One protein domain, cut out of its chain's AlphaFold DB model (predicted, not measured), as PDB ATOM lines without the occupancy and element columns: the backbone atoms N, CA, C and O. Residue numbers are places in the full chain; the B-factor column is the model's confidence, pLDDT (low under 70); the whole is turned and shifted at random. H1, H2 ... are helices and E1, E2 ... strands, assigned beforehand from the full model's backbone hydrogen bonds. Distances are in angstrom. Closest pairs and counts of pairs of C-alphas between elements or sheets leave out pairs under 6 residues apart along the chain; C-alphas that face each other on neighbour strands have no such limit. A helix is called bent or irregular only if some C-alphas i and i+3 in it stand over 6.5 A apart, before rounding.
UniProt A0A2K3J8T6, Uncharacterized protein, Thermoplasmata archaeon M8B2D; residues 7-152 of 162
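What this domain is: This is residues 7 to 152 of the 162 residues of an uncharacterized protein of Thermoplasmata archaeon M8B2D (UniProt A0A2K3J8T6). What shape does the printed part make? It is a rod in which six helices form a ring of contacts, H1 touching H2 and so on round to H6, which meets H1 again, while a two-stranded ribbon, E1 and E2, lies toward one end and the link from H5 to H6 makes the other. What is it built of? The 146 printed residues hold, in chain order, H1, H2, H3, H4, E1, H5, H6 and E2; the class is mostly helix, and the sheet E1 - E2 is antiparallel. How large is it? It is compact, with a radius of gyration of the C-alphas of 15.5 A and spans of 53 by 25 by 24 A.

Where its parts are: Where do the first helices run? H1 is residues 7 to 14, from C-alpha 7 at (-28.024, 19.368, -27.668); H2 is residues 21 to 37, 24.1 A long, and H3 residues 52 to 61, 14.3 A. H4, residues 70 to 92, spans 28.3 A with a kink of 57 degrees near residue 86, and is irregular, C-alphas 87 and 90 being 8.2 A apart. What follows? E1 is residues 99 to 103, 11.0 A. H5, residues 108 to 123, spans 23.7 A and is irregular, C-alphas 109 and 112 being 7.3 A apart. Where are the last elements? H6 is residues 129 to 143, 22.9 A, and E2 is residues 148 to 151, 9.8 A, ending at C-alpha 151 (-38.690, 15.904, -4.526).

How they stand to each other: How does H1 stand? It touches H2, closest C-alphas Phe 11 and Ser 31 at 5.3 A, and H6, closest C-alphas Ser 12 and Asn 134 at 6.0 A. How do H2 to H6 meet? H2, H3 and H4 are an up-and-down bundle, each running against the one before; the closest C-alphas are Ala 29 and Thr 55, 6.2 A, then Leu 58 and Gly 77, 4.2 A. H4 touches H5 with residues 70 to 79 alone, closest C-alphas Gly 71 and Asn 112 at 4.3 A, and the hairpin H5 and H6 has its closest C-alphas at Asn 122 and Ser 132, 5.8 A. What joins the strands? N 100 and O 150, and N 103 and O 148, are each 2.8 A apart, within hydrogen-bond range; the closest C-alphas of H4 and E1 are Ser 86 and Val 102, 5.3 A. Are the helix backbones whole? Every O i to N i+4 pair is within range in H2 and H3, against 3 of 4 in H1, 17 of 19 in H4, 8 of 12 in H5 and 8 of 11 in H6.

The domain as a whole: How far does it reach? The two C-alphas farthest apart are those of Pro 97 and Asn 125, 52.6 A, and the printed part has no cut. Which link is long? That from H2 to H3, residues 38 to 51. Where is confidence low? The mean pLDDT of the printed part is 79.7, and residues 7 to 19, 66 to 68 and 124 to 133 are under 70.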
ATOM      1  N   MET A   7     -28.797  20.562 -27.354       48.69
ATOM      2  CA  MET A   7     -28.024  19.368 -27.668       48.69
ATOM      3  C   MET A   7     -27.319  19.401 -29.038       48.69
ATOM      4  O   MET A   7     -26.302  18.741 -29.186       48.69
ATOM      5  N   SER A   8     -27.802  20.156 -30.035       50.34
ATOM      6  CA  SER A   8     -27.256  20.073 -31.398       50.34
ATOM      7  C   SER A   8     -25.823  20.593 -31.540       50.34
ATOM      8  O   SER A   8     -25.051  19.969 -32.257       50.34
ATOM      9  N   ASN A   9     -25.454  21.687 -30.865       46.50
ATOM     10  CA  ASN A   9     -24.167  22.357 -31.115       46.50
ATOM     11  C   ASN A   9     -23.039  21.814 -30.216       46.50
ATOM     12  O   ASN A   9     -21.913  21.632 -30.659       46.50
ATOM     13  N   GLU A  10     -23.343  21.489 -28.956       49.91
ATOM     14  CA  GLU A  10     -22.354  20.958 -28.001       49.91
ATOM     15  C   GLU A  10     -21.928  19.519 -28.344       49.91
ATOM     16  O   GLU A  10     -20.754  19.168 -28.216       49.91
ATOM     17  N   PHE A  11     -22.863  18.683 -28.822       54.00
ATOM     18  CA  PHE A  11     -22.534  17.339 -29.306       54.00
ATOM     19  C   PHE A  11     -21.755  17.383 -30.626       54.00
ATOM     20  O   PHE A  11     -20.833  16.589 -30.794       54.00
ATOM     21  N   SER A  12     -22.087  18.284 -31.561       52.59
ATOM     22  CA  SER A  12     -21.415  18.327 -32.869       52.59
ATOM     23  C   SER A  12     -19.949  18.749 -32.770       52.59
ATOM     24  O   SER A  12     -19.105  18.189 -33.465       52.59
ATOM     25  N   ASP A  13     -19.631  19.699 -31.886       54.00
ATOM     26  CA  ASP A  13     -18.306  20.333 -31.851       54.00
ATOM     27  C   ASP A  13     -17.225  19.443 -31.219       54.00
ATOM     28  O   ASP A  13     -16.039  19.573 -31.531       54.00
ATOM     29  N   LYS A  14     -17.624  18.515 -30.340       52.81
ATOM     30  CA  LYS A  14     -16.708  17.593 -29.645       52.81
ATOM     31  C   LYS A  14     -16.718  16.178 -30.210       52.81
ATOM     32  O   LYS A  14     -15.767  15.427 -29.987       52.81
ATOM     33  N   MET A  15     -17.731  15.813 -30.992       57.03
ATOM     34  CA  MET A  15     -17.768  14.549 -31.726       57.03
ATOM     35  C   MET A  15     -16.979  14.647 -33.033       57.03
ATOM     36  O   MET A  15     -17.498  14.481 -34.130       57.03
ATOM     37  N   ILE A  16     -15.681  14.915 -32.903       59.69
ATOM     38  CA  ILE A  16     -14.733  14.847 -34.011       59.69
ATOM     39  C   ILE A  16     -14.217  13.403 -34.082       59.69
ATOM     40  O   ILE A  16     -13.859  12.826 -33.051       59.69
ATOM     41  N   PRO A  17     -14.173  12.781 -35.268       60.81
ATOM     42  CA  PRO A  17     -13.629  11.439 -35.421       60.81
ATOM     43  C   PRO A  17     -12.130  11.390 -35.141       60.81
ATOM     44  O   PRO A  17     -11.363  12.252 -35.569       60.81
ATOM     45  N   VAL A  18     -11.730  10.329 -34.453       67.25
ATOM     46  CA  VAL A  18     -10.397  10.141 -33.883       67.25
ATOM     47  C   VAL A  18      -9.917   8.716 -34.122       67.25
ATOM     48  O   VAL A  18     -10.724   7.798 -34.255       67.25
ATOM     49  N   ASP A  19      -8.600   8.537 -34.154       68.69
ATOM     50  CA  ASP A  19      -7.977   7.264 -34.539       68.69
ATOM     51  C   ASP A  19      -7.885   6.253 -33.384       68.69
ATOM     52  O   ASP A  19      -7.412   5.134 -33.571       68.69
ATOM     53  N   SER A  20      -8.329   6.626 -32.177       79.56
ATOM     54  CA  SER A  20      -8.311   5.746 -31.008       79.56
ATOM     55  C   SER A  20      -9.685   5.637 -30.349       79.56
ATOM     56  O   SER A  20     -10.380   6.634 -30.141       79.56
ATOM     57  N   GLU A  21     -10.049   4.412 -29.969       80.19
ATOM     58  CA  GLU A  21     -11.281   4.121 -29.229       80.19
ATOM     59  C   GLU A  21     -11.334   4.896 -27.906       80.19
ATOM     60  O   GLU A  21     -12.346   5.516 -27.594       80.19
ATOM     61  N   SER A  22     -10.218   4.949 -27.172       84.81
ATOM     62  CA  SER A  22     -10.112   5.706 -25.918       84.81
ATOM     63  C   SER A  22     -10.396   7.198 -26.116       84.81
ATOM     64  O   SER A  22     -11.127   7.810 -25.335       84.81
ATOM     65  N   THR A  23      -9.873   7.804 -27.187       82.44
ATOM     66  CA  THR A  23     -10.173   9.204 -27.512       82.44
ATOM     67  C   THR A  23     -11.647   9.370 -27.881       82.44
ATOM     68  O   THR A  23     -12.279  10.315 -27.418       82.44
ATOM     69  N   GLY A  24     -12.222   8.441 -28.649       78.75
ATOM     70  CA  GLY A  24     -13.635   8.488 -29.038       78.75
ATOM     71  C   GLY A  24     -14.577   8.394 -27.836       78.75
ATOM     72  O   GLY A  24     -15.502   9.197 -27.711       78.75
ATOM     73  N   ILE A  25     -14.291   7.480 -26.906       87.06
ATOM     74  CA  ILE A  25     -15.018   7.341 -25.638       87.06
ATOM     75  C   ILE A  25     -14.903   8.625 -24.811       87.06
ATOM     76  O   ILE A  25     -15.906   9.106 -24.294       87.06
ATOM     77  N   ASN A  26     -13.710   9.218 -24.711       87.31
ATOM     78  CA  ASN A  26     -13.523  10.472 -23.978       87.31
ATOM     79  C   ASN A  26     -14.284  11.648 -24.606       87.31
ATOM     80  O   ASN A  26     -14.890  12.430 -23.871       87.31
ATOM     81  N   ASN A  27     -14.297  11.757 -25.935       82.94
ATOM     82  CA  ASN A  27     -15.053  12.785 -26.650       82.94
ATOM     83  C   ASN A  27     -16.563  12.615 -26.436       82.94
ATOM     84  O   ASN A  27     -17.253  13.583 -26.108       82.94
ATOM     85  N   PHE A  28     -17.070  11.383 -26.551       84.19
ATOM     86  CA  PHE A  28     -18.472  11.071 -26.278       84.19
ATOM     87  C   PHE A  28     -18.844  11.391 -24.825       84.19
ATOM     88  O   PHE A  28     -19.810  12.110 -24.588       84.19
ATOM     89  N   ALA A  29     -18.052  10.914 -23.863       88.62
ATOM     90  CA  ALA A  29     -18.289  11.129 -22.440       88.62
ATOM     91  C   ALA A  29     -18.327  12.621 -22.089       88.62
ATOM     92  O   ALA A  29     -19.257  13.064 -21.429       88.62
ATOM     93  N   THR A  30     -17.366  13.399 -22.597       86.12
ATOM     94  CA  THR A  30     -17.321  14.859 -22.411       86.12
ATOM     95  C   THR A  30     -18.540  15.548 -23.029       86.12
ATOM     96  O   THR A  30     -19.095  16.472 -22.445       86.12
ATOM     97  N   SER A  31     -18.974  15.116 -24.215       81.94
ATOM     98  CA  SER A  31     -20.158  15.689 -24.877       81.94
ATOM     99  C   SER A  31     -21.437  15.380 -24.095       81.94
ATOM    100  O   SER A  31     -22.297  16.242 -23.923       81.94
ATOM    101  N   PHE A  32     -21.545  14.153 -23.586       84.44
ATOM    102  CA  PHE A  32     -22.668  13.713 -22.769       84.44
ATOM    103  C   PHE A  32     -22.714  14.436 -21.416       84.44
ATOM    104  O   PHE A  32     -23.779  14.861 -20.978       84.44
ATOM    105  N   GLU A  33     -21.558  14.618 -20.782       87.06
ATOM    106  CA  GLU A  33     -21.400  15.393 -19.551       87.06
ATOM    107  C   GLU A  33     -21.824  16.854 -19.751       87.06
ATOM    108  O   GLU A  33     -22.660  17.352 -19.001       87.06
ATOM    109  N   ASN A  34     -21.350  17.503 -20.819       83.75
ATOM    110  CA  ASN A  34     -21.766  18.856 -21.192       83.75
ATOM    111  C   ASN A  34     -23.283  18.975 -21.396       83.75
ATOM    112  O   ASN A  34     -23.911  19.889 -20.868       83.75
ATOM    113  N   TYR A  35     -23.884  18.026 -22.118       79.19
ATOM    114  CA  TYR A  35     -25.338  17.963 -22.271       79.19
ATOM    115  C   TYR A  35     -26.054  17.841 -20.921       79.19
ATOM    116  O   TYR A  35     -27.086  18.476 -20.695       79.19
ATOM    117  N   PHE A  36     -25.507  17.041 -20.007       84.75
ATOM    118  CA  PHE A  36     -26.084  16.852 -18.685       84.75
ATOM    119  C   PHE A  36     -25.913  18.077 -17.775       84.75
ATOM    120  O   PHE A  36     -26.790  18.326 -16.947       84.75
ATOM    121  N   TYR A  37     -24.855  18.879 -17.935       83.69
ATOM    122  CA  TYR A  37     -24.680  20.126 -17.174       83.69
ATOM    123  C   TYR A  37     -25.792  21.143 -17.410       83.69
ATOM    124  O   TYR A  37     -26.150  21.884 -16.497       83.69
ATOM    125  N   GLU A  38     -26.398  21.146 -18.595       79.50
ATOM    126  CA  GLU A  38     -27.551  22.005 -18.874       79.50
ATOM    127  C   GLU A  38     -28.823  21.571 -18.131       79.50
ATOM    128  O   GLU A  38     -29.839  22.271 -18.147       79.50
ATOM    129  N   SER A  39     -28.806  20.396 -17.506       81.06
ATOM    130  CA  SER A  39     -29.973  19.841 -16.848       81.06
ATOM    131  C   SER A  39     -30.238  20.522 -15.500       81.06
ATOM    132  O   SER A  39     -29.335  20.850 -14.731       81.06
ATOM    133  N   THR A  40     -31.518  20.752 -15.199       82.50
ATOM    134  CA  THR A  40     -31.938  21.396 -13.951       82.50
ATOM    135  C   THR A  40     -33.072  20.632 -13.283       82.50
ATOM    136  O   THR A  40     -33.937  20.049 -13.945       82.50
ATOM    137  N   ILE A  41     -33.104  20.666 -11.950       82.81
ATOM    138  CA  ILE A  41     -34.250  20.205 -11.162       82.81
ATOM    139  C   ILE A  41     -34.815  21.396 -10.403       82.81
ATOM    140  O   ILE A  41     -34.128  21.995  -9.585       82.81
ATOM    141  N   ALA A  42     -36.074  21.744 -10.687       79.62
ATOM    142  CA  ALA A  42     -36.737  22.914 -10.103       79.62
ATOM    143  C   ALA A  42     -35.922  24.220 -10.263       79.62
ATOM    144  O   ALA A  42     -35.927  25.072  -9.381       79.62
ATOM    145  N   GLY A  43     -35.202  24.365 -11.384       79.94
ATOM    146  CA  GLY A  43     -34.336  25.516 -11.662       79.94
ATOM    147  C   GLY A  43     -32.955  25.468 -10.996       79.94
ATOM    148  O   GLY A  43     -32.147  26.355 -11.245       79.94
ATOM    149  N   ILE A  44     -32.659  24.441 -10.193       85.12
ATOM    150  CA  ILE A  44     -31.335  24.235  -9.600       85.12
ATOM    151  C   ILE A  44     -30.442  23.500 -10.610       85.12
ATOM    152  O   ILE A  44     -30.817  22.403 -11.045       85.12
ATOM    153  N   PRO A  45     -29.299  24.090 -11.010       88.62
ATOM    154  CA  PRO A  45     -28.375  23.474 -11.954       88.62
ATOM    155  C   PRO A  45     -27.575  22.341 -11.308       88.62
ATOM    156  O   PRO A  45     -27.532  22.201 -10.084       88.62
ATOM    157  N   VAL A  46     -26.933  21.536 -12.153       89.12
ATOM    158  CA  VAL A  46     -25.951  20.535 -11.726       89.12
ATOM    159  C   VAL A  46     -24.740  21.213 -11.074       89.12
ATOM    160  O   VAL A  46     -24.222  22.205 -11.582       89.12
ATOM    161  N   ASN A  47     -24.247  20.650  -9.971       89.75
ATOM    162  CA  ASN A  47     -22.933  20.981  -9.426       89.75
ATOM    163  C   ASN A  47     -21.826  20.361 -10.296       89.75
ATOM    164  O   ASN A  47     -21.694  19.139 -10.337       89.75
ATOM    165  N   GLU A  48     -21.009  21.178 -10.959       76.75
ATOM    166  CA  GLU A  48     -20.042  20.700 -11.959       76.75
ATOM    167  C   GLU A  48     -19.062  19.643 -11.425       76.75
ATOM    168  O   GLU A  48     -18.813  18.625 -12.064       76.75
ATOM    169  N   LEU A  49     -18.585  19.793 -10.189       81.19
ATOM    170  CA  LEU A  49     -17.612  18.864  -9.597       81.19
ATOM    171  C   LEU A  49     -18.216  17.509  -9.185       81.19
ATOM    172  O   LEU A  49     -17.499  16.624  -8.724       81.19
ATOM    173  N   SER A  50     -19.532  17.338  -9.312       88.38
ATOM    174  CA  SER A  50     -20.239  16.132  -8.864       88.38
ATOM    175  C   SER A  50     -20.383  15.050  -9.940       88.38
ATOM    176  O   SER A  50     -20.751  13.921  -9.608       88.38
ATOM    177  N   LEU A  51     -20.105  15.365 -11.213       90.62
ATOM    178  CA  LEU A  51     -20.323  14.430 -12.324       90.62
ATOM    179  C   LEU A  51     -19.155  13.482 -12.590       90.62
ATOM    180  O   LEU A  51     -19.367  12.466 -13.251       90.62
ATOM    181  N   GLU A  52     -17.967  13.730 -12.032       92.75
ATOM    182  CA  GLU A  52     -16.782  12.885 -12.249       92.75
ATOM    183  C   GLU A  52     -17.063  11.374 -12.054       92.75
ATOM    184  O   GLU A  52     -16.726  10.588 -12.948       92.75
ATOM    185  N   PRO A  53     -17.745  10.917 -10.977       93.50
ATOM    186  CA  PRO A  53     -18.087   9.503 -10.819       93.50
ATOM    187  C   PRO A  53     -18.999   8.975 -11.936       93.50
ATOM    188  O   PRO A  53     -18.841   7.835 -12.377       93.50
ATOM    189  N   CYS A  54     -19.942   9.795 -12.411       93.69
ATOM    190  CA  CYS A  54     -20.891   9.432 -13.465       93.69
ATOM    191  C   CYS A  54     -20.180   9.306 -14.816       93.69
ATOM    192  O   CYS A  54     -20.353   8.311 -15.526       93.69
ATOM    193  N   THR A  55     -19.324  10.276 -15.134       92.94
ATOM    194  CA  THR A  55     -18.500  10.298 -16.344       92.94
ATOM    195  C   THR A  55     -17.514   9.122 -16.364       92.94
ATOM    196  O   THR A  55     -17.341   8.476 -17.399       92.94
ATOM    197  N   ASN A  56     -16.925   8.759 -15.221       94.38
ATOM    198  CA  ASN A  56     -16.053   7.585 -15.109       94.38
ATOM    199  C   ASN A  56     -16.813   6.258 -15.276       94.38
ATOM    200  O   ASN A  56     -16.318   5.351 -15.955       94.38
ATOM    201  N   ALA A  57     -18.022   6.145 -14.715       95.00
ATOM    202  CA  ALA A  57     -18.879   4.973 -14.904       95.00
ATOM    203  C   ALA A  57     -19.271   4.789 -16.379       95.00
ATOM    204  O   ALA A  57     -19.181   3.680 -16.907       95.00
ATOM    205  N   LEU A  58     -19.624   5.885 -17.058       94.69
ATOM    206  CA  LEU A  58     -19.920   5.903 -18.490       94.69
ATOM    207  C   LEU A  58     -18.738   5.377 -19.306       94.69
ATOM    208  O   LEU A  58     -18.894   4.422 -20.067       94.69
ATOM    209  N   LYS A  59     -17.549   5.964 -19.121       93.06
ATOM    210  CA  LYS A  59     -16.336   5.573 -19.857       93.06
ATOM    211  C   LYS A  59     -15.988   4.103 -19.642       93.06
ATOM    212  O   LYS A  59     -15.645   3.415 -20.594       93.06
ATOM    213  N   SER A  60     -16.116   3.619 -18.408       92.50
ATOM    214  CA  SER A  60     -15.781   2.235 -18.048       92.50
ATOM    215  C   SER A  60     -16.733   1.207 -18.666       92.50
ATOM    216  O   SER A  60     -16.327   0.080 -18.938       92.50
ATOM    217  N   ALA A  61     -17.996   1.579 -18.885       92.25
ATOM    218  CA  ALA A  61     -18.994   0.701 -19.491       92.25
ATOM    219  C   ALA A  61     -18.957   0.707 -21.030       92.25
ATOM    220  O   ALA A  61     -19.446  -0.230 -21.661       92.25
ATOM    221  N   MET A  62     -18.360   1.732 -21.644       89.56
ATOM    222  CA  MET A  62     -18.124   1.771 -23.086       89.56
ATOM    223  C   MET A  62     -16.884   0.945 -23.431       89.56
ATOM    224  O   MET A  62     -15.763   1.438 -23.393       89.56
ATOM    225  N   THR A  63     -17.082  -0.323 -23.780       80.50
ATOM    226  CA  THR A  63     -16.004  -1.208 -24.246       80.50
ATOM    227  C   THR A  63     -16.330  -1.760 -25.629       80.50
ATOM    228  O   THR A  63     -17.501  -1.924 -25.969       80.50
ATOM    229  N   SER A  64     -15.302  -2.071 -26.422       70.19
ATOM    230  CA  SER A  64     -15.433  -2.709 -27.742       70.19
ATOM    231  C   SER A  64     -16.246  -1.901 -28.766       70.19
ATOM    232  O   SER A  64     -16.872  -2.472 -29.663       70.19
ATOM    233  N   VAL A  65     -16.209  -0.567 -28.683       71.38
ATOM    234  CA  VAL A  65     -16.945   0.347 -29.579       71.38
ATOM    235  C   VAL A  65     -16.555   0.108 -31.046       71.38
ATOM    236  O   VAL A  65     -17.395   0.196 -31.940       71.38
ATOM    237  N   ALA A  66     -15.295  -0.252 -31.302       64.69
ATOM    238  CA  ALA A  66     -14.761  -0.477 -32.646       64.69
ATOM    239  C   ALA A  66     -15.114  -1.850 -33.266       64.69
ATOM    240  O   ALA A  66     -14.865  -2.058 -34.453       64.69
ATOM    241  N   LEU A  67     -15.694  -2.792 -32.507       62.09
ATOM    242  CA  LEU A  67     -15.812  -4.210 -32.904       62.09
ATOM    243  C   LEU A  67     -17.175  -4.617 -33.509       62.09
ATOM    244  O   LEU A  67     -17.470  -5.805 -33.600       62.09
ATOM    245  N   ASN A  68     -17.938  -3.652 -34.040       59.38
ATOM    246  CA  ASN A  68     -19.298  -3.756 -34.620       59.38
ATOM    247  C   ASN A  68     -20.482  -3.596 -33.645       59.38
ATOM    248  O   ASN A  68     -21.621  -3.670 -34.094       59.38
ATOM    249  N   ASP A  69     -20.242  -3.255 -32.377       72.94
ATOM    250  CA  ASP A  69     -21.299  -3.086 -31.362       72.94
ATOM    251  C   ASP A  69     -21.300  -1.687 -30.712       72.94
ATOM    252  O   ASP A  69     -21.642  -1.514 -29.542       72.94
ATOM    253  N   ALA A  70     -20.955  -0.648 -31.483       77.44
ATOM    254  CA  ALA A  70     -20.910   0.740 -31.008       77.44
ATOM    255  C   ALA A  70     -22.226   1.195 -30.340       77.44
ATOM    256  O   ALA A  70     -22.196   1.872 -29.314       77.44
ATOM    257  N   GLY A  71     -23.380   0.776 -30.871       81.94
ATOM    258  CA  GLY A  71     -24.691   1.078 -30.285       81.94
ATOM    259  C   GLY A  71     -24.909   0.435 -28.916       81.94
ATOM    260  O   GLY A  71     -25.419   1.094 -28.009       81.94
ATOM    261  N   LEU A  72     -24.465  -0.812 -28.727       85.81
ATOM    262  CA  LEU A  72     -24.530  -1.502 -27.437       85.81
ATOM    263  C   LEU A  72     -23.565  -0.882 -26.430       85.81
ATOM    264  O   LEU A  72     -23.937  -0.696 -25.269       85.81
ATOM    265  N   ALA A  73     -22.358  -0.525 -26.866       86.31
ATOM    266  CA  ALA A  73     -21.380   0.138 -26.015       86.31
ATOM    267  C   ALA A  73     -21.892   1.510 -25.542       86.31
ATOM    268  O   ALA A  73     -21.844   1.803 -24.348       86.31
ATOM    269  N   MET A  74     -22.466   2.319 -26.441       87.38
ATOM    270  CA  MET A  74     -23.078   3.607 -26.086       87.38
ATOM    271  C   MET A  74     -24.276   3.444 -25.147       87.38
ATOM    272  O   MET A  74     -24.368   4.159 -24.150       87.38
ATOM    273  N   GLN A  75     -25.168   2.487 -25.420       89.56
ATOM    274  CA  GLN A  75     -26.282   2.181 -24.520       89.56
ATOM    275  C   GLN A  75     -25.779   1.794 -23.124       89.56
ATOM    276  O   GLN A  75     -26.271   2.319 -22.125       89.56
ATOM    277  N   SER A  76     -24.782   0.913 -23.049       90.38
ATOM    278  CA  SER A  76     -24.192   0.465 -21.784       90.38
ATOM    279  C   SER A  76     -23.556   1.630 -21.020       90.38
ATOM    280  O   SER A  76     -23.792   1.774 -19.821       90.38
ATOM    281  N   GLY A  77     -22.837   2.509 -21.724       92.19
ATOM    282  CA  GLY A  77     -22.273   3.743 -21.174       92.19
ATOM    283  C   GLY A  77     -23.325   4.660 -20.553       92.19
ATOM    284  O   GLY A  77     -23.198   5.062 -19.396       92.19
ATOM    285  N   ILE A  78     -24.397   4.957 -21.290       91.44
ATOM    286  CA  ILE A  78     -25.468   5.848 -20.812       91.44
ATOM    287  C   ILE A  78     -26.232   5.212 -19.634       91.44
ATOM    288  O   ILE A  78     -26.585   5.909 -18.682       91.44
ATOM    289  N   ILE A  79     -26.460   3.894 -19.644       92.25
ATOM    290  CA  ILE A  79     -27.075   3.180 -18.510       92.25
ATOM    291  C   ILE A  79     -26.184   3.254 -17.264       92.25
ATOM    292  O   ILE A  79     -26.684   3.522 -16.166       92.25
ATOM    293  N   ALA A  80     -24.874   3.052 -17.414       94.31
ATOM    294  CA  ALA A  80     -23.925   3.146 -16.308       94.31
ATOM    295  C   ALA A  80     -23.871   4.565 -15.723       94.31
ATOM    296  O   ALA A  80     -23.905   4.724 -14.501       94.31
ATOM    297  N   PHE A  81     -23.886   5.590 -16.583       94.50
ATOM    298  CA  PHE A  81     -23.995   6.987 -16.165       94.50
ATOM    299  C   PHE A  81     -25.228   7.212 -15.284       94.50
ATOM    300  O   PHE A  81     -25.112   7.687 -14.158       94.50
ATOM    301  N   TRP A  82     -26.411   6.819 -15.761       92.88
ATOM    302  CA  TRP A  82     -27.669   7.026 -15.038       92.88
ATOM    303  C   TRP A  82     -27.772   6.219 -13.741       92.88
ATOM    304  O   TRP A  82     -28.365   6.682 -12.761       92.88
ATOM    305  N   THR A  83     -27.170   5.032 -13.715       93.88
ATOM    306  CA  THR A  83     -27.045   4.226 -12.496       93.88
ATOM    307  C   THR A  83     -26.229   4.976 -11.443       93.88
ATOM    308  O   THR A  83     -26.634   5.025 -10.283       93.88
ATOM    309  N   MET A  84     -25.134   5.624 -11.852       95.44
ATOM    310  CA  MET A  84     -24.319   6.442 -10.954       95.44
ATOM    311  C   MET A  84     -25.024   7.739 -10.540       95.44
ATOM    312  O   MET A  84     -25.034   8.069  -9.360       95.44
ATOM    313  N   VAL A  85     -25.710   8.437 -11.451       92.62
ATOM    314  CA  VAL A  85     -26.540   9.605 -11.088       92.62
ATOM    315  C   VAL A  85     -27.527   9.241  -9.982       92.62
ATOM    316  O   VAL A  85     -27.680   9.979  -9.014       92.62
ATOM    317  N   SER A  86     -28.160   8.071 -10.082       91.00
ATOM    318  CA  SER A  86     -29.127   7.598  -9.086       91.00
ATOM    319  C   SER A  86     -28.502   7.306  -7.715       91.00
ATOM    320  O   SER A  86     -29.226   7.310  -6.720       91.00
ATOM    321  N   SER A  87     -27.187   7.074  -7.626       92.12
ATOM    322  CA  SER A  87     -26.487   6.866  -6.351       92.12
ATOM    323  C   SER A  87     -25.908   8.154  -5.761       92.12
ATOM    324  O   SER A  87     -25.765   8.237  -4.541       92.12
ATOM    325  N   VAL A  88     -25.614   9.166  -6.588       92.38
ATOM    326  CA  VAL A  88     -24.965  10.416  -6.146       92.38
ATOM    327  C   VAL A  88     -25.819  11.676  -6.328       92.38
ATOM    328  O   VAL A  88     -25.344  12.773  -6.072       92.38
ATOM    329  N   PHE A  89     -27.096  11.573  -6.705       90.81
ATOM    330  CA  PHE A  89     -27.938  12.737  -7.040       90.81
ATOM    331  C   PHE A  89     -28.003  13.849  -5.976       90.81
ATOM    332  O   PHE A  89     -28.219  15.005  -6.332       90.81
ATOM    333  N   LEU A  90     -27.806  13.534  -4.690       91.19
ATOM    334  CA  LEU A  90     -27.766  14.532  -3.610       91.19
ATOM    335  C   LEU A  90     -26.526  15.437  -3.658       91.19
ATOM    336  O   LEU A  90     -26.562  16.543  -3.125       91.19
ATOM    337  N   THR A  91     -25.434  14.985  -4.279       91.44
ATOM    338  CA  THR A  91     -24.240  15.811  -4.521       91.44
ATOM    339  C   THR A  91     -24.351  16.588  -5.832       91.44
ATOM    340  O   THR A  91     -23.756  17.660  -5.949       91.44
ATOM    341  N   ILE A  92     -25.142  16.068  -6.781       91.06
ATOM    342  CA  ILE A  92     -25.433  16.698  -8.074       91.06
ATOM    343  C   ILE A  92     -26.356  17.899  -7.903       91.06
ATOM    344  O   ILE A  92     -26.053  18.975  -8.417       91.06
ATOM    345  N   TRP A  93     -27.452  17.736  -7.159       90.69
ATOM    346  CA  TRP A  93     -28.422  18.802  -6.923       90.69
ATOM    347  C   TRP A  93     -28.709  18.978  -5.436       90.69
ATOM    348  O   TRP A  93     -29.332  18.135  -4.786       90.69
ATOM    349  N   THR A  94     -28.336  20.141  -4.917       88.06
ATOM    350  CA  THR A  94     -28.630  20.562  -3.549       88.06
ATOM    351  C   THR A  94     -29.922  21.383  -3.529       88.06
ATOM    352  O   THR A  94     -29.933  22.588  -3.762       88.06
ATOM    353  N   THR A  95     -31.048  20.711  -3.283       81.38
ATOM    354  CA  THR A  95     -32.392  21.318  -3.281       81.38
ATOM    355  C   THR A  95     -33.024  21.288  -1.887       81.38
ATOM    356  O   THR A  95     -32.660  20.466  -1.046       81.38
ATOM    357  N   SER A  96     -33.975  22.193  -1.635       83.31
ATOM    358  CA  SER A  96     -34.815  22.187  -0.433       83.31
ATOM    359  C   SER A  96     -36.284  22.360  -0.839       83.31
ATOM    360  O   SER A  96     -36.602  23.379  -1.457       83.31
ATOM    361  N   PRO A  97     -37.186  21.413  -0.514       82.62
ATOM    362  CA  PRO A  97     -36.925  20.112   0.117       82.62
ATOM    363  C   PRO A  97     -35.986  19.212  -0.709       82.62
ATOM    364  O   PRO A  97     -35.935  19.354  -1.932       82.62
ATOM    365  N   PRO A  98     -35.231  18.303  -0.061       84.69
ATOM    366  CA  PRO A  98     -34.242  17.484  -0.748       84.69
ATOM    367  C   PRO A  98     -34.896  16.491  -1.707       84.69
ATOM    368  O   PRO A  98     -36.052  16.078  -1.555       84.69
ATOM    369  N   LEU A  99     -34.111  16.063  -2.690       88.62
ATOM    370  CA  LEU A  99     -34.475  14.957  -3.563       88.62
ATOM    371  C   LEU A  99     -34.563  13.655  -2.762       88.62
ATOM    372  O   LEU A  99     -33.755  13.397  -1.874       88.62
ATOM    373  N   ILE A 100     -35.536  12.817  -3.105       90.44
ATOM    374  CA  ILE A 100     -35.695  11.465  -2.554       90.44
ATOM    375  C   ILE A 100     -35.185  10.420  -3.547       90.44
ATOM    376  O   ILE A 100     -34.672   9.381  -3.145       90.44
ATOM    377  N   ALA A 101     -35.347  10.679  -4.845       89.94
ATOM    378  CA  ALA A 101     -34.889   9.778  -5.889       89.94
ATOM    379  C   ALA A 101     -34.692  10.519  -7.211       89.94
ATOM    380  O   ALA A 101     -35.384  11.500  -7.503       89.94
ATOM    381  N   VAL A 102     -33.818   9.964  -8.043       88.94
ATOM    382  CA  VAL A 102     -33.735  10.265  -9.469       88.94
ATOM    383  C   VAL A 102     -33.975   8.969 -10.231       88.94
ATOM    384  O   VAL A 102     -33.391   7.938  -9.917       88.94
ATOM    385  N   ILE A 103     -34.898   9.011 -11.186       87.62
ATOM    386  CA  ILE A 103     -35.325   7.868 -11.988       87.62
ATOM    387  C   ILE A 103     -34.761   8.066 -13.399       87.62
ATOM    388  O   ILE A 103     -35.052   9.100 -14.010       87.62
ATOM    389  N   PRO A 104     -33.979   7.110 -13.930       86.12
ATOM    390  CA  PRO A 104     -33.456   7.181 -15.289       86.12
ATOM    391  C   PRO A 104     -34.548   7.288 -16.372       86.12
ATOM    392  O   PRO A 104     -35.699   6.910 -16.131       86.12
ATOM    393  N   PRO A 105     -34.201   7.754 -17.585       83.19
ATOM    394  CA  PRO A 105     -35.100   7.735 -18.734       83.19
ATOM    395  C   PRO A 105     -35.611   6.321 -19.041       83.19
ATOM    396  O   PRO A 105     -34.861   5.347 -19.017       83.19
ATOM    397  N   ILE A 106     -36.887   6.196 -19.407       80.19
ATOM    398  CA  ILE A 106     -37.502   4.893 -19.721       80.19
ATOM    399  C   ILE A 106     -37.000   4.286 -21.043       80.19
ATOM    400  O   ILE A 106     -37.072   3.076 -21.232       80.19
ATOM    401  N   ASN A 107     -36.451   5.114 -21.937       79.38
ATOM    402  CA  ASN A 107     -36.016   4.714 -23.278       79.38
ATOM    403  C   ASN A 107     -34.530   4.316 -23.343       79.38
ATOM    404  O   ASN A 107     -33.993   4.118 -24.429       79.38
ATOM    405  N   LEU A 108     -33.835   4.179 -22.207       81.38
ATOM    406  CA  LEU A 108     -32.413   3.809 -22.222       81.38
ATOM    407  C   LEU A 108     -32.160   2.456 -22.906       81.38
ATOM    408  O   LEU A 108     -31.133   2.272 -23.552       81.38
ATOM    409  N   SER A 109     -33.107   1.521 -22.808       81.38
ATOM    410  CA  SER A 109     -33.006   0.200 -23.434       81.38
ATOM    411  C   SER A 109     -33.164   0.218 -24.959       81.38
ATOM    412  O   SER A 109     -32.791  -0.757 -25.608       81.38
ATOM    413  N   THR A 110     -33.696   1.299 -25.543       82.75
ATOM    414  CA  THR A 110     -33.944   1.412 -26.992       82.75
ATOM    415  C   THR A 110     -32.798   2.089 -27.740       82.75
ATOM    416  O   THR A 110     -32.811   2.122 -28.972       82.75
ATOM    417  N   ILE A 111     -31.795   2.612 -27.024       84.56
ATOM    418  CA  ILE A 111     -30.679   3.378 -27.595       84.56
ATOM    419  C   ILE A 111     -29.946   2.573 -28.670       84.56
ATOM    420  O   ILE A 111     -29.791   3.067 -29.785       84.56
ATOM    421  N   ASN A 112     -29.558   1.324 -28.389       86.25
ATOM    422  CA  ASN A 112     -28.842   0.504 -29.365       86.25
ATOM    423  C   ASN A 112     -29.666   0.288 -30.640       86.25
ATOM    424  O   ASN A 112     -29.174   0.535 -31.736       86.25
ATOM    425  N   ALA A 113     -30.932  -0.114 -30.501       84.62
ATOM    426  CA  ALA A 113     -31.812  -0.344 -31.646       84.62
ATOM    427  C   ALA A 113     -31.983   0.923 -32.503       84.62
ATOM    428  O   ALA A 113     -32.030   0.845 -33.727       84.62
ATOM    429  N   THR A 114     -32.021   2.092 -31.861       81.75
ATOM    430  CA  THR A 114     -32.156   3.379 -32.556       81.75
ATOM    431  C   THR A 114     -30.855   3.773 -33.272       81.75
ATOM    432  O   THR A 114     -30.894   4.313 -34.373       81.75
ATOM    433  N   LEU A 115     -29.693   3.461 -32.688       83.81
ATOM    434  CA  LEU A 115     -28.379   3.769 -33.261       83.81
ATOM    435  C   LEU A 115     -27.924   2.785 -34.349       83.81
ATOM    436  O   LEU A 115     -27.095   3.148 -35.184       83.81
ATOM    437  N   GLN A 116     -28.437   1.552 -34.364       83.38
ATOM    438  CA  GLN A 116     -28.004   0.517 -35.312       83.38
ATOM    439  C   GLN A 116     -28.179   0.935 -36.777       83.38
ATOM    440  O   GLN A 116     -27.273   0.716 -37.582       83.38
ATOM    441  N   SER A 117     -29.301   1.572 -37.122       75.19
ATOM    442  CA  SER A 117     -29.544   2.059 -38.487       75.19
ATOM    443  C   SER A 117     -28.571   3.173 -38.879       75.19
ATOM    444  O   SER A 117     -28.041   3.154 -39.986       75.19
ATOM    445  N   VAL A 118     -28.255   4.087 -37.954       79.81
ATOM    446  CA  VAL A 118     -27.275   5.164 -38.171       79.81
ATOM    447  C   VAL A 118     -25.877   4.600 -38.383       79.81
ATOM    448  O   VAL A 118     -25.182   5.008 -39.310       79.81
ATOM    449  N   PHE A 119     -25.461   3.630 -37.567       78.94
ATOM    450  CA  PHE A 119     -24.154   2.997 -37.730       78.94
ATOM    451  C   PHE A 119     -24.039   2.202 -39.028       78.94
ATOM    452  O   PHE A 119     -22.989   2.256 -39.671       78.94
ATOM    453  N   ALA A 120     -25.106   1.517 -39.447       77.69
ATOM    454  CA  ALA A 120     -25.153   0.855 -40.746       77.69
ATOM    455  C   ALA A 120     -25.007   1.871 -41.894       77.69
ATOM    456  O   ALA A 120     -24.130   1.710 -42.742       77.69
ATOM    457  N   SER A 121     -25.770   2.970 -41.869       73.44
ATOM    458  CA  SER A 121     -25.677   4.034 -42.881       73.44
ATOM    459  C   SER A 121     -24.311   4.731 -42.908       73.44
ATOM    460  O   SER A 121     -23.793   5.019 -43.987       73.44
ATOM    461  N   ASN A 122     -23.683   4.949 -41.747       74.44
ATOM    462  CA  ASN A 122     -22.332   5.516 -41.658       74.44
ATOM    463  C   ASN A 122     -21.270   4.576 -42.265       74.44
ATOM    464  O   ASN A 122     -20.282   5.046 -42.828       74.44
ATOM    465  N   LYS A 123     -21.471   3.253 -42.180       70.75
ATOM    466  CA  LYS A 123     -20.556   2.232 -42.720       70.75
ATOM    467  C   LYS A 123     -20.652   2.075 -44.246       70.75
ATOM    468  O   LYS A 123     -19.675   1.673 -44.869       70.75
ATOM    469  N   GLU A 124     -21.793   2.405 -44.854       69.25
ATOM    470  CA  GLU A 124     -22.072   2.212 -46.291       69.25
ATOM    471  C   GLU A 124     -21.611   3.370 -47.220       69.25
ATOM    472  O   GLU A 124     -21.895   3.342 -48.414       69.25
ATOM    473  N   ASN A 125     -20.804   4.328 -46.727       57.53
ATOM    474  CA  ASN A 125     -20.043   5.356 -47.487       57.53
ATOM    475  C   ASN A 125     -20.718   6.691 -47.900       57.53
ATOM    476  O   ASN A 125     -20.189   7.349 -48.794       57.53
ATOM    477  N   SER A 126     -21.812   7.174 -47.296       51.06
ATOM    478  CA  SER A 126     -22.464   8.410 -47.812       51.06
ATOM    479  C   SER A 126     -22.292   9.693 -46.992       51.06
ATOM    480  O   SER A 126     -22.751  10.744 -47.432       51.06
ATOM    481  N   LEU A 127     -21.642   9.650 -45.828       55.25
ATOM    482  CA  LEU A 127     -21.538  10.804 -44.930       55.25
ATOM    483  C   LEU A 127     -20.076  11.114 -44.628       55.25
ATOM    484  O   LEU A 127     -19.277  10.212 -44.365       55.25
ATOM    485  N   ASN A 128     -19.707  12.397 -44.662       63.22
ATOM    486  CA  ASN A 128     -18.395  12.780 -44.168       63.22
ATOM    487  C   ASN A 128     -18.333  12.546 -42.644       63.22
ATOM    488  O   ASN A 128     -19.324  12.298 -41.953       63.22
ATOM    489  N   LYS A 129     -17.117  12.612 -42.118       61.47
ATOM    490  CA  LYS A 129     -16.791  12.410 -40.708       61.47
ATOM    491  C   LYS A 129     -17.667  13.240 -39.737       61.47
ATOM    492  O   LYS A 129     -18.042  12.711 -38.696       61.47
ATOM    493  N   ASN A 130     -18.041  14.473 -40.086       62.53
ATOM    494  CA  ASN A 130     -18.925  15.323 -39.272       62.53
ATOM    495  C   ASN A 130     -20.403  14.936 -39.423       62.53
ATOM    496  O   ASN A 130     -21.147  14.901 -38.444       62.53
ATOM    497  N   ASP A 131     -20.827  14.592 -40.636       64.75
ATOM    498  CA  ASP A 131     -22.205  14.190 -40.923       64.75
ATOM    499  C   ASP A 131     -22.602  12.906 -40.173       64.75
ATOM    500  O   ASP A 131     -23.731  12.777 -39.698       64.75
ATOM    501  N   SER A 132     -21.649  11.984 -40.000       66.56
ATOM    502  CA  SER A 132     -21.839  10.731 -39.257       66.56
ATOM    503  C   SER A 132     -22.188  10.964 -37.781       66.56
ATOM    504  O   SER A 132     -23.006  10.241 -37.210       66.56
ATOM    505  N   TRP A 133     -21.597  11.987 -37.161       67.56
ATOM    506  CA  TRP A 133     -21.838  12.343 -35.761       67.56
ATOM    507  C   TRP A 133     -23.087  13.192 -35.571       67.56
ATOM    508  O   TRP A 133     -23.847  12.955 -34.630       67.56
ATOM    509  N   ASN A 134     -23.365  14.102 -36.505       70.12
ATOM    510  CA  ASN A 134     -24.645  14.804 -36.548       70.12
ATOM    511  C   ASN A 134     -25.815  13.816 -36.652       70.12
ATOM    512  O   ASN A 134     -26.813  13.979 -35.954       70.12
ATOM    513  N   ALA A 135     -25.680  12.750 -37.448       72.62
ATOM    514  CA  ALA A 135     -26.686  11.693 -37.531       72.62
ATOM    515  C   ALA A 135     -26.888  10.962 -36.189       72.62
ATOM    516  O   ALA A 135     -28.027  10.732 -35.785       72.62
ATOM    517  N   ILE A 136     -25.807  10.659 -35.460       76.88
ATOM    518  CA  ILE A 136     -25.877  10.042 -34.122       76.88
ATOM    519  C   ILE A 136     -26.568  10.980 -33.122       76.88
ATOM    520  O   ILE A 136     -27.486  10.559 -32.417       76.88
ATOM    521  N   SER A 137     -26.179  12.257 -33.082       72.00
ATOM    522  CA  SER A 137     -26.780  13.261 -32.193       72.00
ATOM    523  C   SER A 137     -28.275  13.458 -32.480       72.00
ATOM    524  O   SER A 137     -29.101  13.403 -31.565       72.00
ATOM    525  N   ASN A 138     -28.649  13.570 -33.759       74.38
ATOM    526  CA  ASN A 138     -30.043  13.697 -34.196       74.38
ATOM    527  C   ASN A 138     -30.911  12.499 -33.804       74.38
ATOM    528  O   ASN A 138     -32.122  12.646 -33.652       74.38
ATOM    529  N   VAL A 139     -30.308  11.324 -33.637       77.44
ATOM    530  CA  VAL A 139     -31.010  10.118 -33.204       77.44
ATOM    531  C   VAL A 139     -31.078   9.993 -31.685       77.44
ATOM    532  O   VAL A 139     -32.075   9.504 -31.159       77.44
ATOM    533  N   LEU A 140     -30.071  10.476 -30.961       75.94
ATOM    534  CA  LEU A 140     -30.093  10.487 -29.498       75.94
ATOM    535  C   LEU A 140     -31.024  11.566 -28.926       75.94
ATOM    536  O   LEU A 140     -31.620  11.349 -27.872       75.94
ATOM    537  N   HIS A 141     -31.194  12.702 -29.613       72.94
ATOM    538  CA  HIS A 141     -31.958  13.847 -29.091       72.94
ATOM    539  C   HIS A 141     -33.419  13.509 -28.770       72.94
ATOM    540  O   HIS A 141     -33.878  13.790 -27.657       72.94
ATOM    541  N   PRO A 142     -34.167  12.863 -29.688       73.44
ATOM    542  CA  PRO A 142     -35.581  12.579 -29.485       73.44
ATOM    543  C   PRO A 142     -35.826  11.506 -28.423       73.44
ATOM    544  O   PRO A 142     -36.955  11.371 -27.956       73.44
ATOM    545  N   LEU A 143     -34.791  10.764 -28.006       73.31
ATOM    546  CA  LEU A 143     -34.908   9.755 -26.953       73.31
ATOM    547  C   LEU A 143     -35.120  10.365 -25.562       73.31
ATOM    548  O   LEU A 143     -35.388   9.608 -24.629       73.31
ATOM    549  N   GLN A 144     -35.044  11.700 -25.435       70.50
ATOM    550  CA  GLN A 144     -35.249  12.442 -24.190       70.50
ATOM    551  C   GLN A 144     -34.450  11.810 -23.055       70.50
ATOM    552  O   GLN A 144     -34.999  11.284 -22.089       70.50
ATOM    553  N   LEU A 145     -33.126  11.868 -23.172       75.19
ATOM    554  CA  LEU A 145     -32.202  11.238 -22.230       75.19
ATOM    555  C   LEU A 145     -32.216  11.881 -20.829       75.19
ATOM    556  O   LEU A 145     -31.327  11.592 -20.039       75.19
ATOM    557  N   GLY A 146     -33.209  12.718 -20.509       74.62
ATOM    558  CA  GLY A 146     -33.470  13.282 -19.191       74.62
ATOM    559  C   GLY A 146     -34.357  12.374 -18.334       74.62
ATOM    560  O   GLY A 146     -35.385  11.868 -18.774       74.62
ATOM    561  N   GLY A 147     -33.954  12.171 -17.084       80.38
ATOM    562  CA  GLY A 147     -34.712  11.421 -16.083       80.38
ATOM    563  C   GLY A 147     -35.812  12.221 -15.367       80.38
ATOM    564  O   GLY A 147     -36.129  13.375 -15.685       80.38
ATOM    565  N   ILE A 148     -36.382  11.595 -14.340       84.75
ATOM    566  CA  ILE A 148     -37.385  12.183 -13.446       84.75
ATOM    567  C   ILE A 148     -36.774  12.358 -12.059       84.75
ATOM    568  O   ILE A 148     -36.266  11.410 -11.472       84.75
ATOM    569  N   ALA A 149     -36.888  13.557 -11.503       85.00
ATOM    570  CA  ALA A 149     -36.518  13.837 -10.124       85.00
ATOM    571  C   ALA A 149     -37.747  13.803  -9.217       85.00
ATOM    572  O   ALA A 149     -38.771  14.418  -9.528       85.00
ATOM    573  N   LYS A 150     -37.639  13.108  -8.085       86.38
ATOM    574  CA  LYS A 150     -38.684  13.039  -7.065       86.38
ATOM    575  C   LYS A 150     -38.250  13.870  -5.863       86.38
ATOM    576  O   LYS A 150     -37.279  13.527  -5.194       86.38
ATOM    577  N   ILE A 151     -38.959  14.966  -5.620       83.56
ATOM    578  CA  ILE A 151     -38.690  15.904  -4.526       83.56
ATOM    579  C   ILE A 151     -39.487  15.467  -3.290       83.56
ATOM    580  O   ILE A 151     -40.621  14.996  -3.417       83.56
ATOM    581  N   GLY A 152     -38.884  15.581  -2.107       77.19
ATOM    582  CA  GLY A 152     -39.565  15.292  -0.851       77.19
ATOM    583  C   GLY A 152     -40.606  16.334  -0.450       77.19
ATOM    584  O   GLY A 152     -40.683  17.406  -1.046       77.19
TER     585      GLY A 152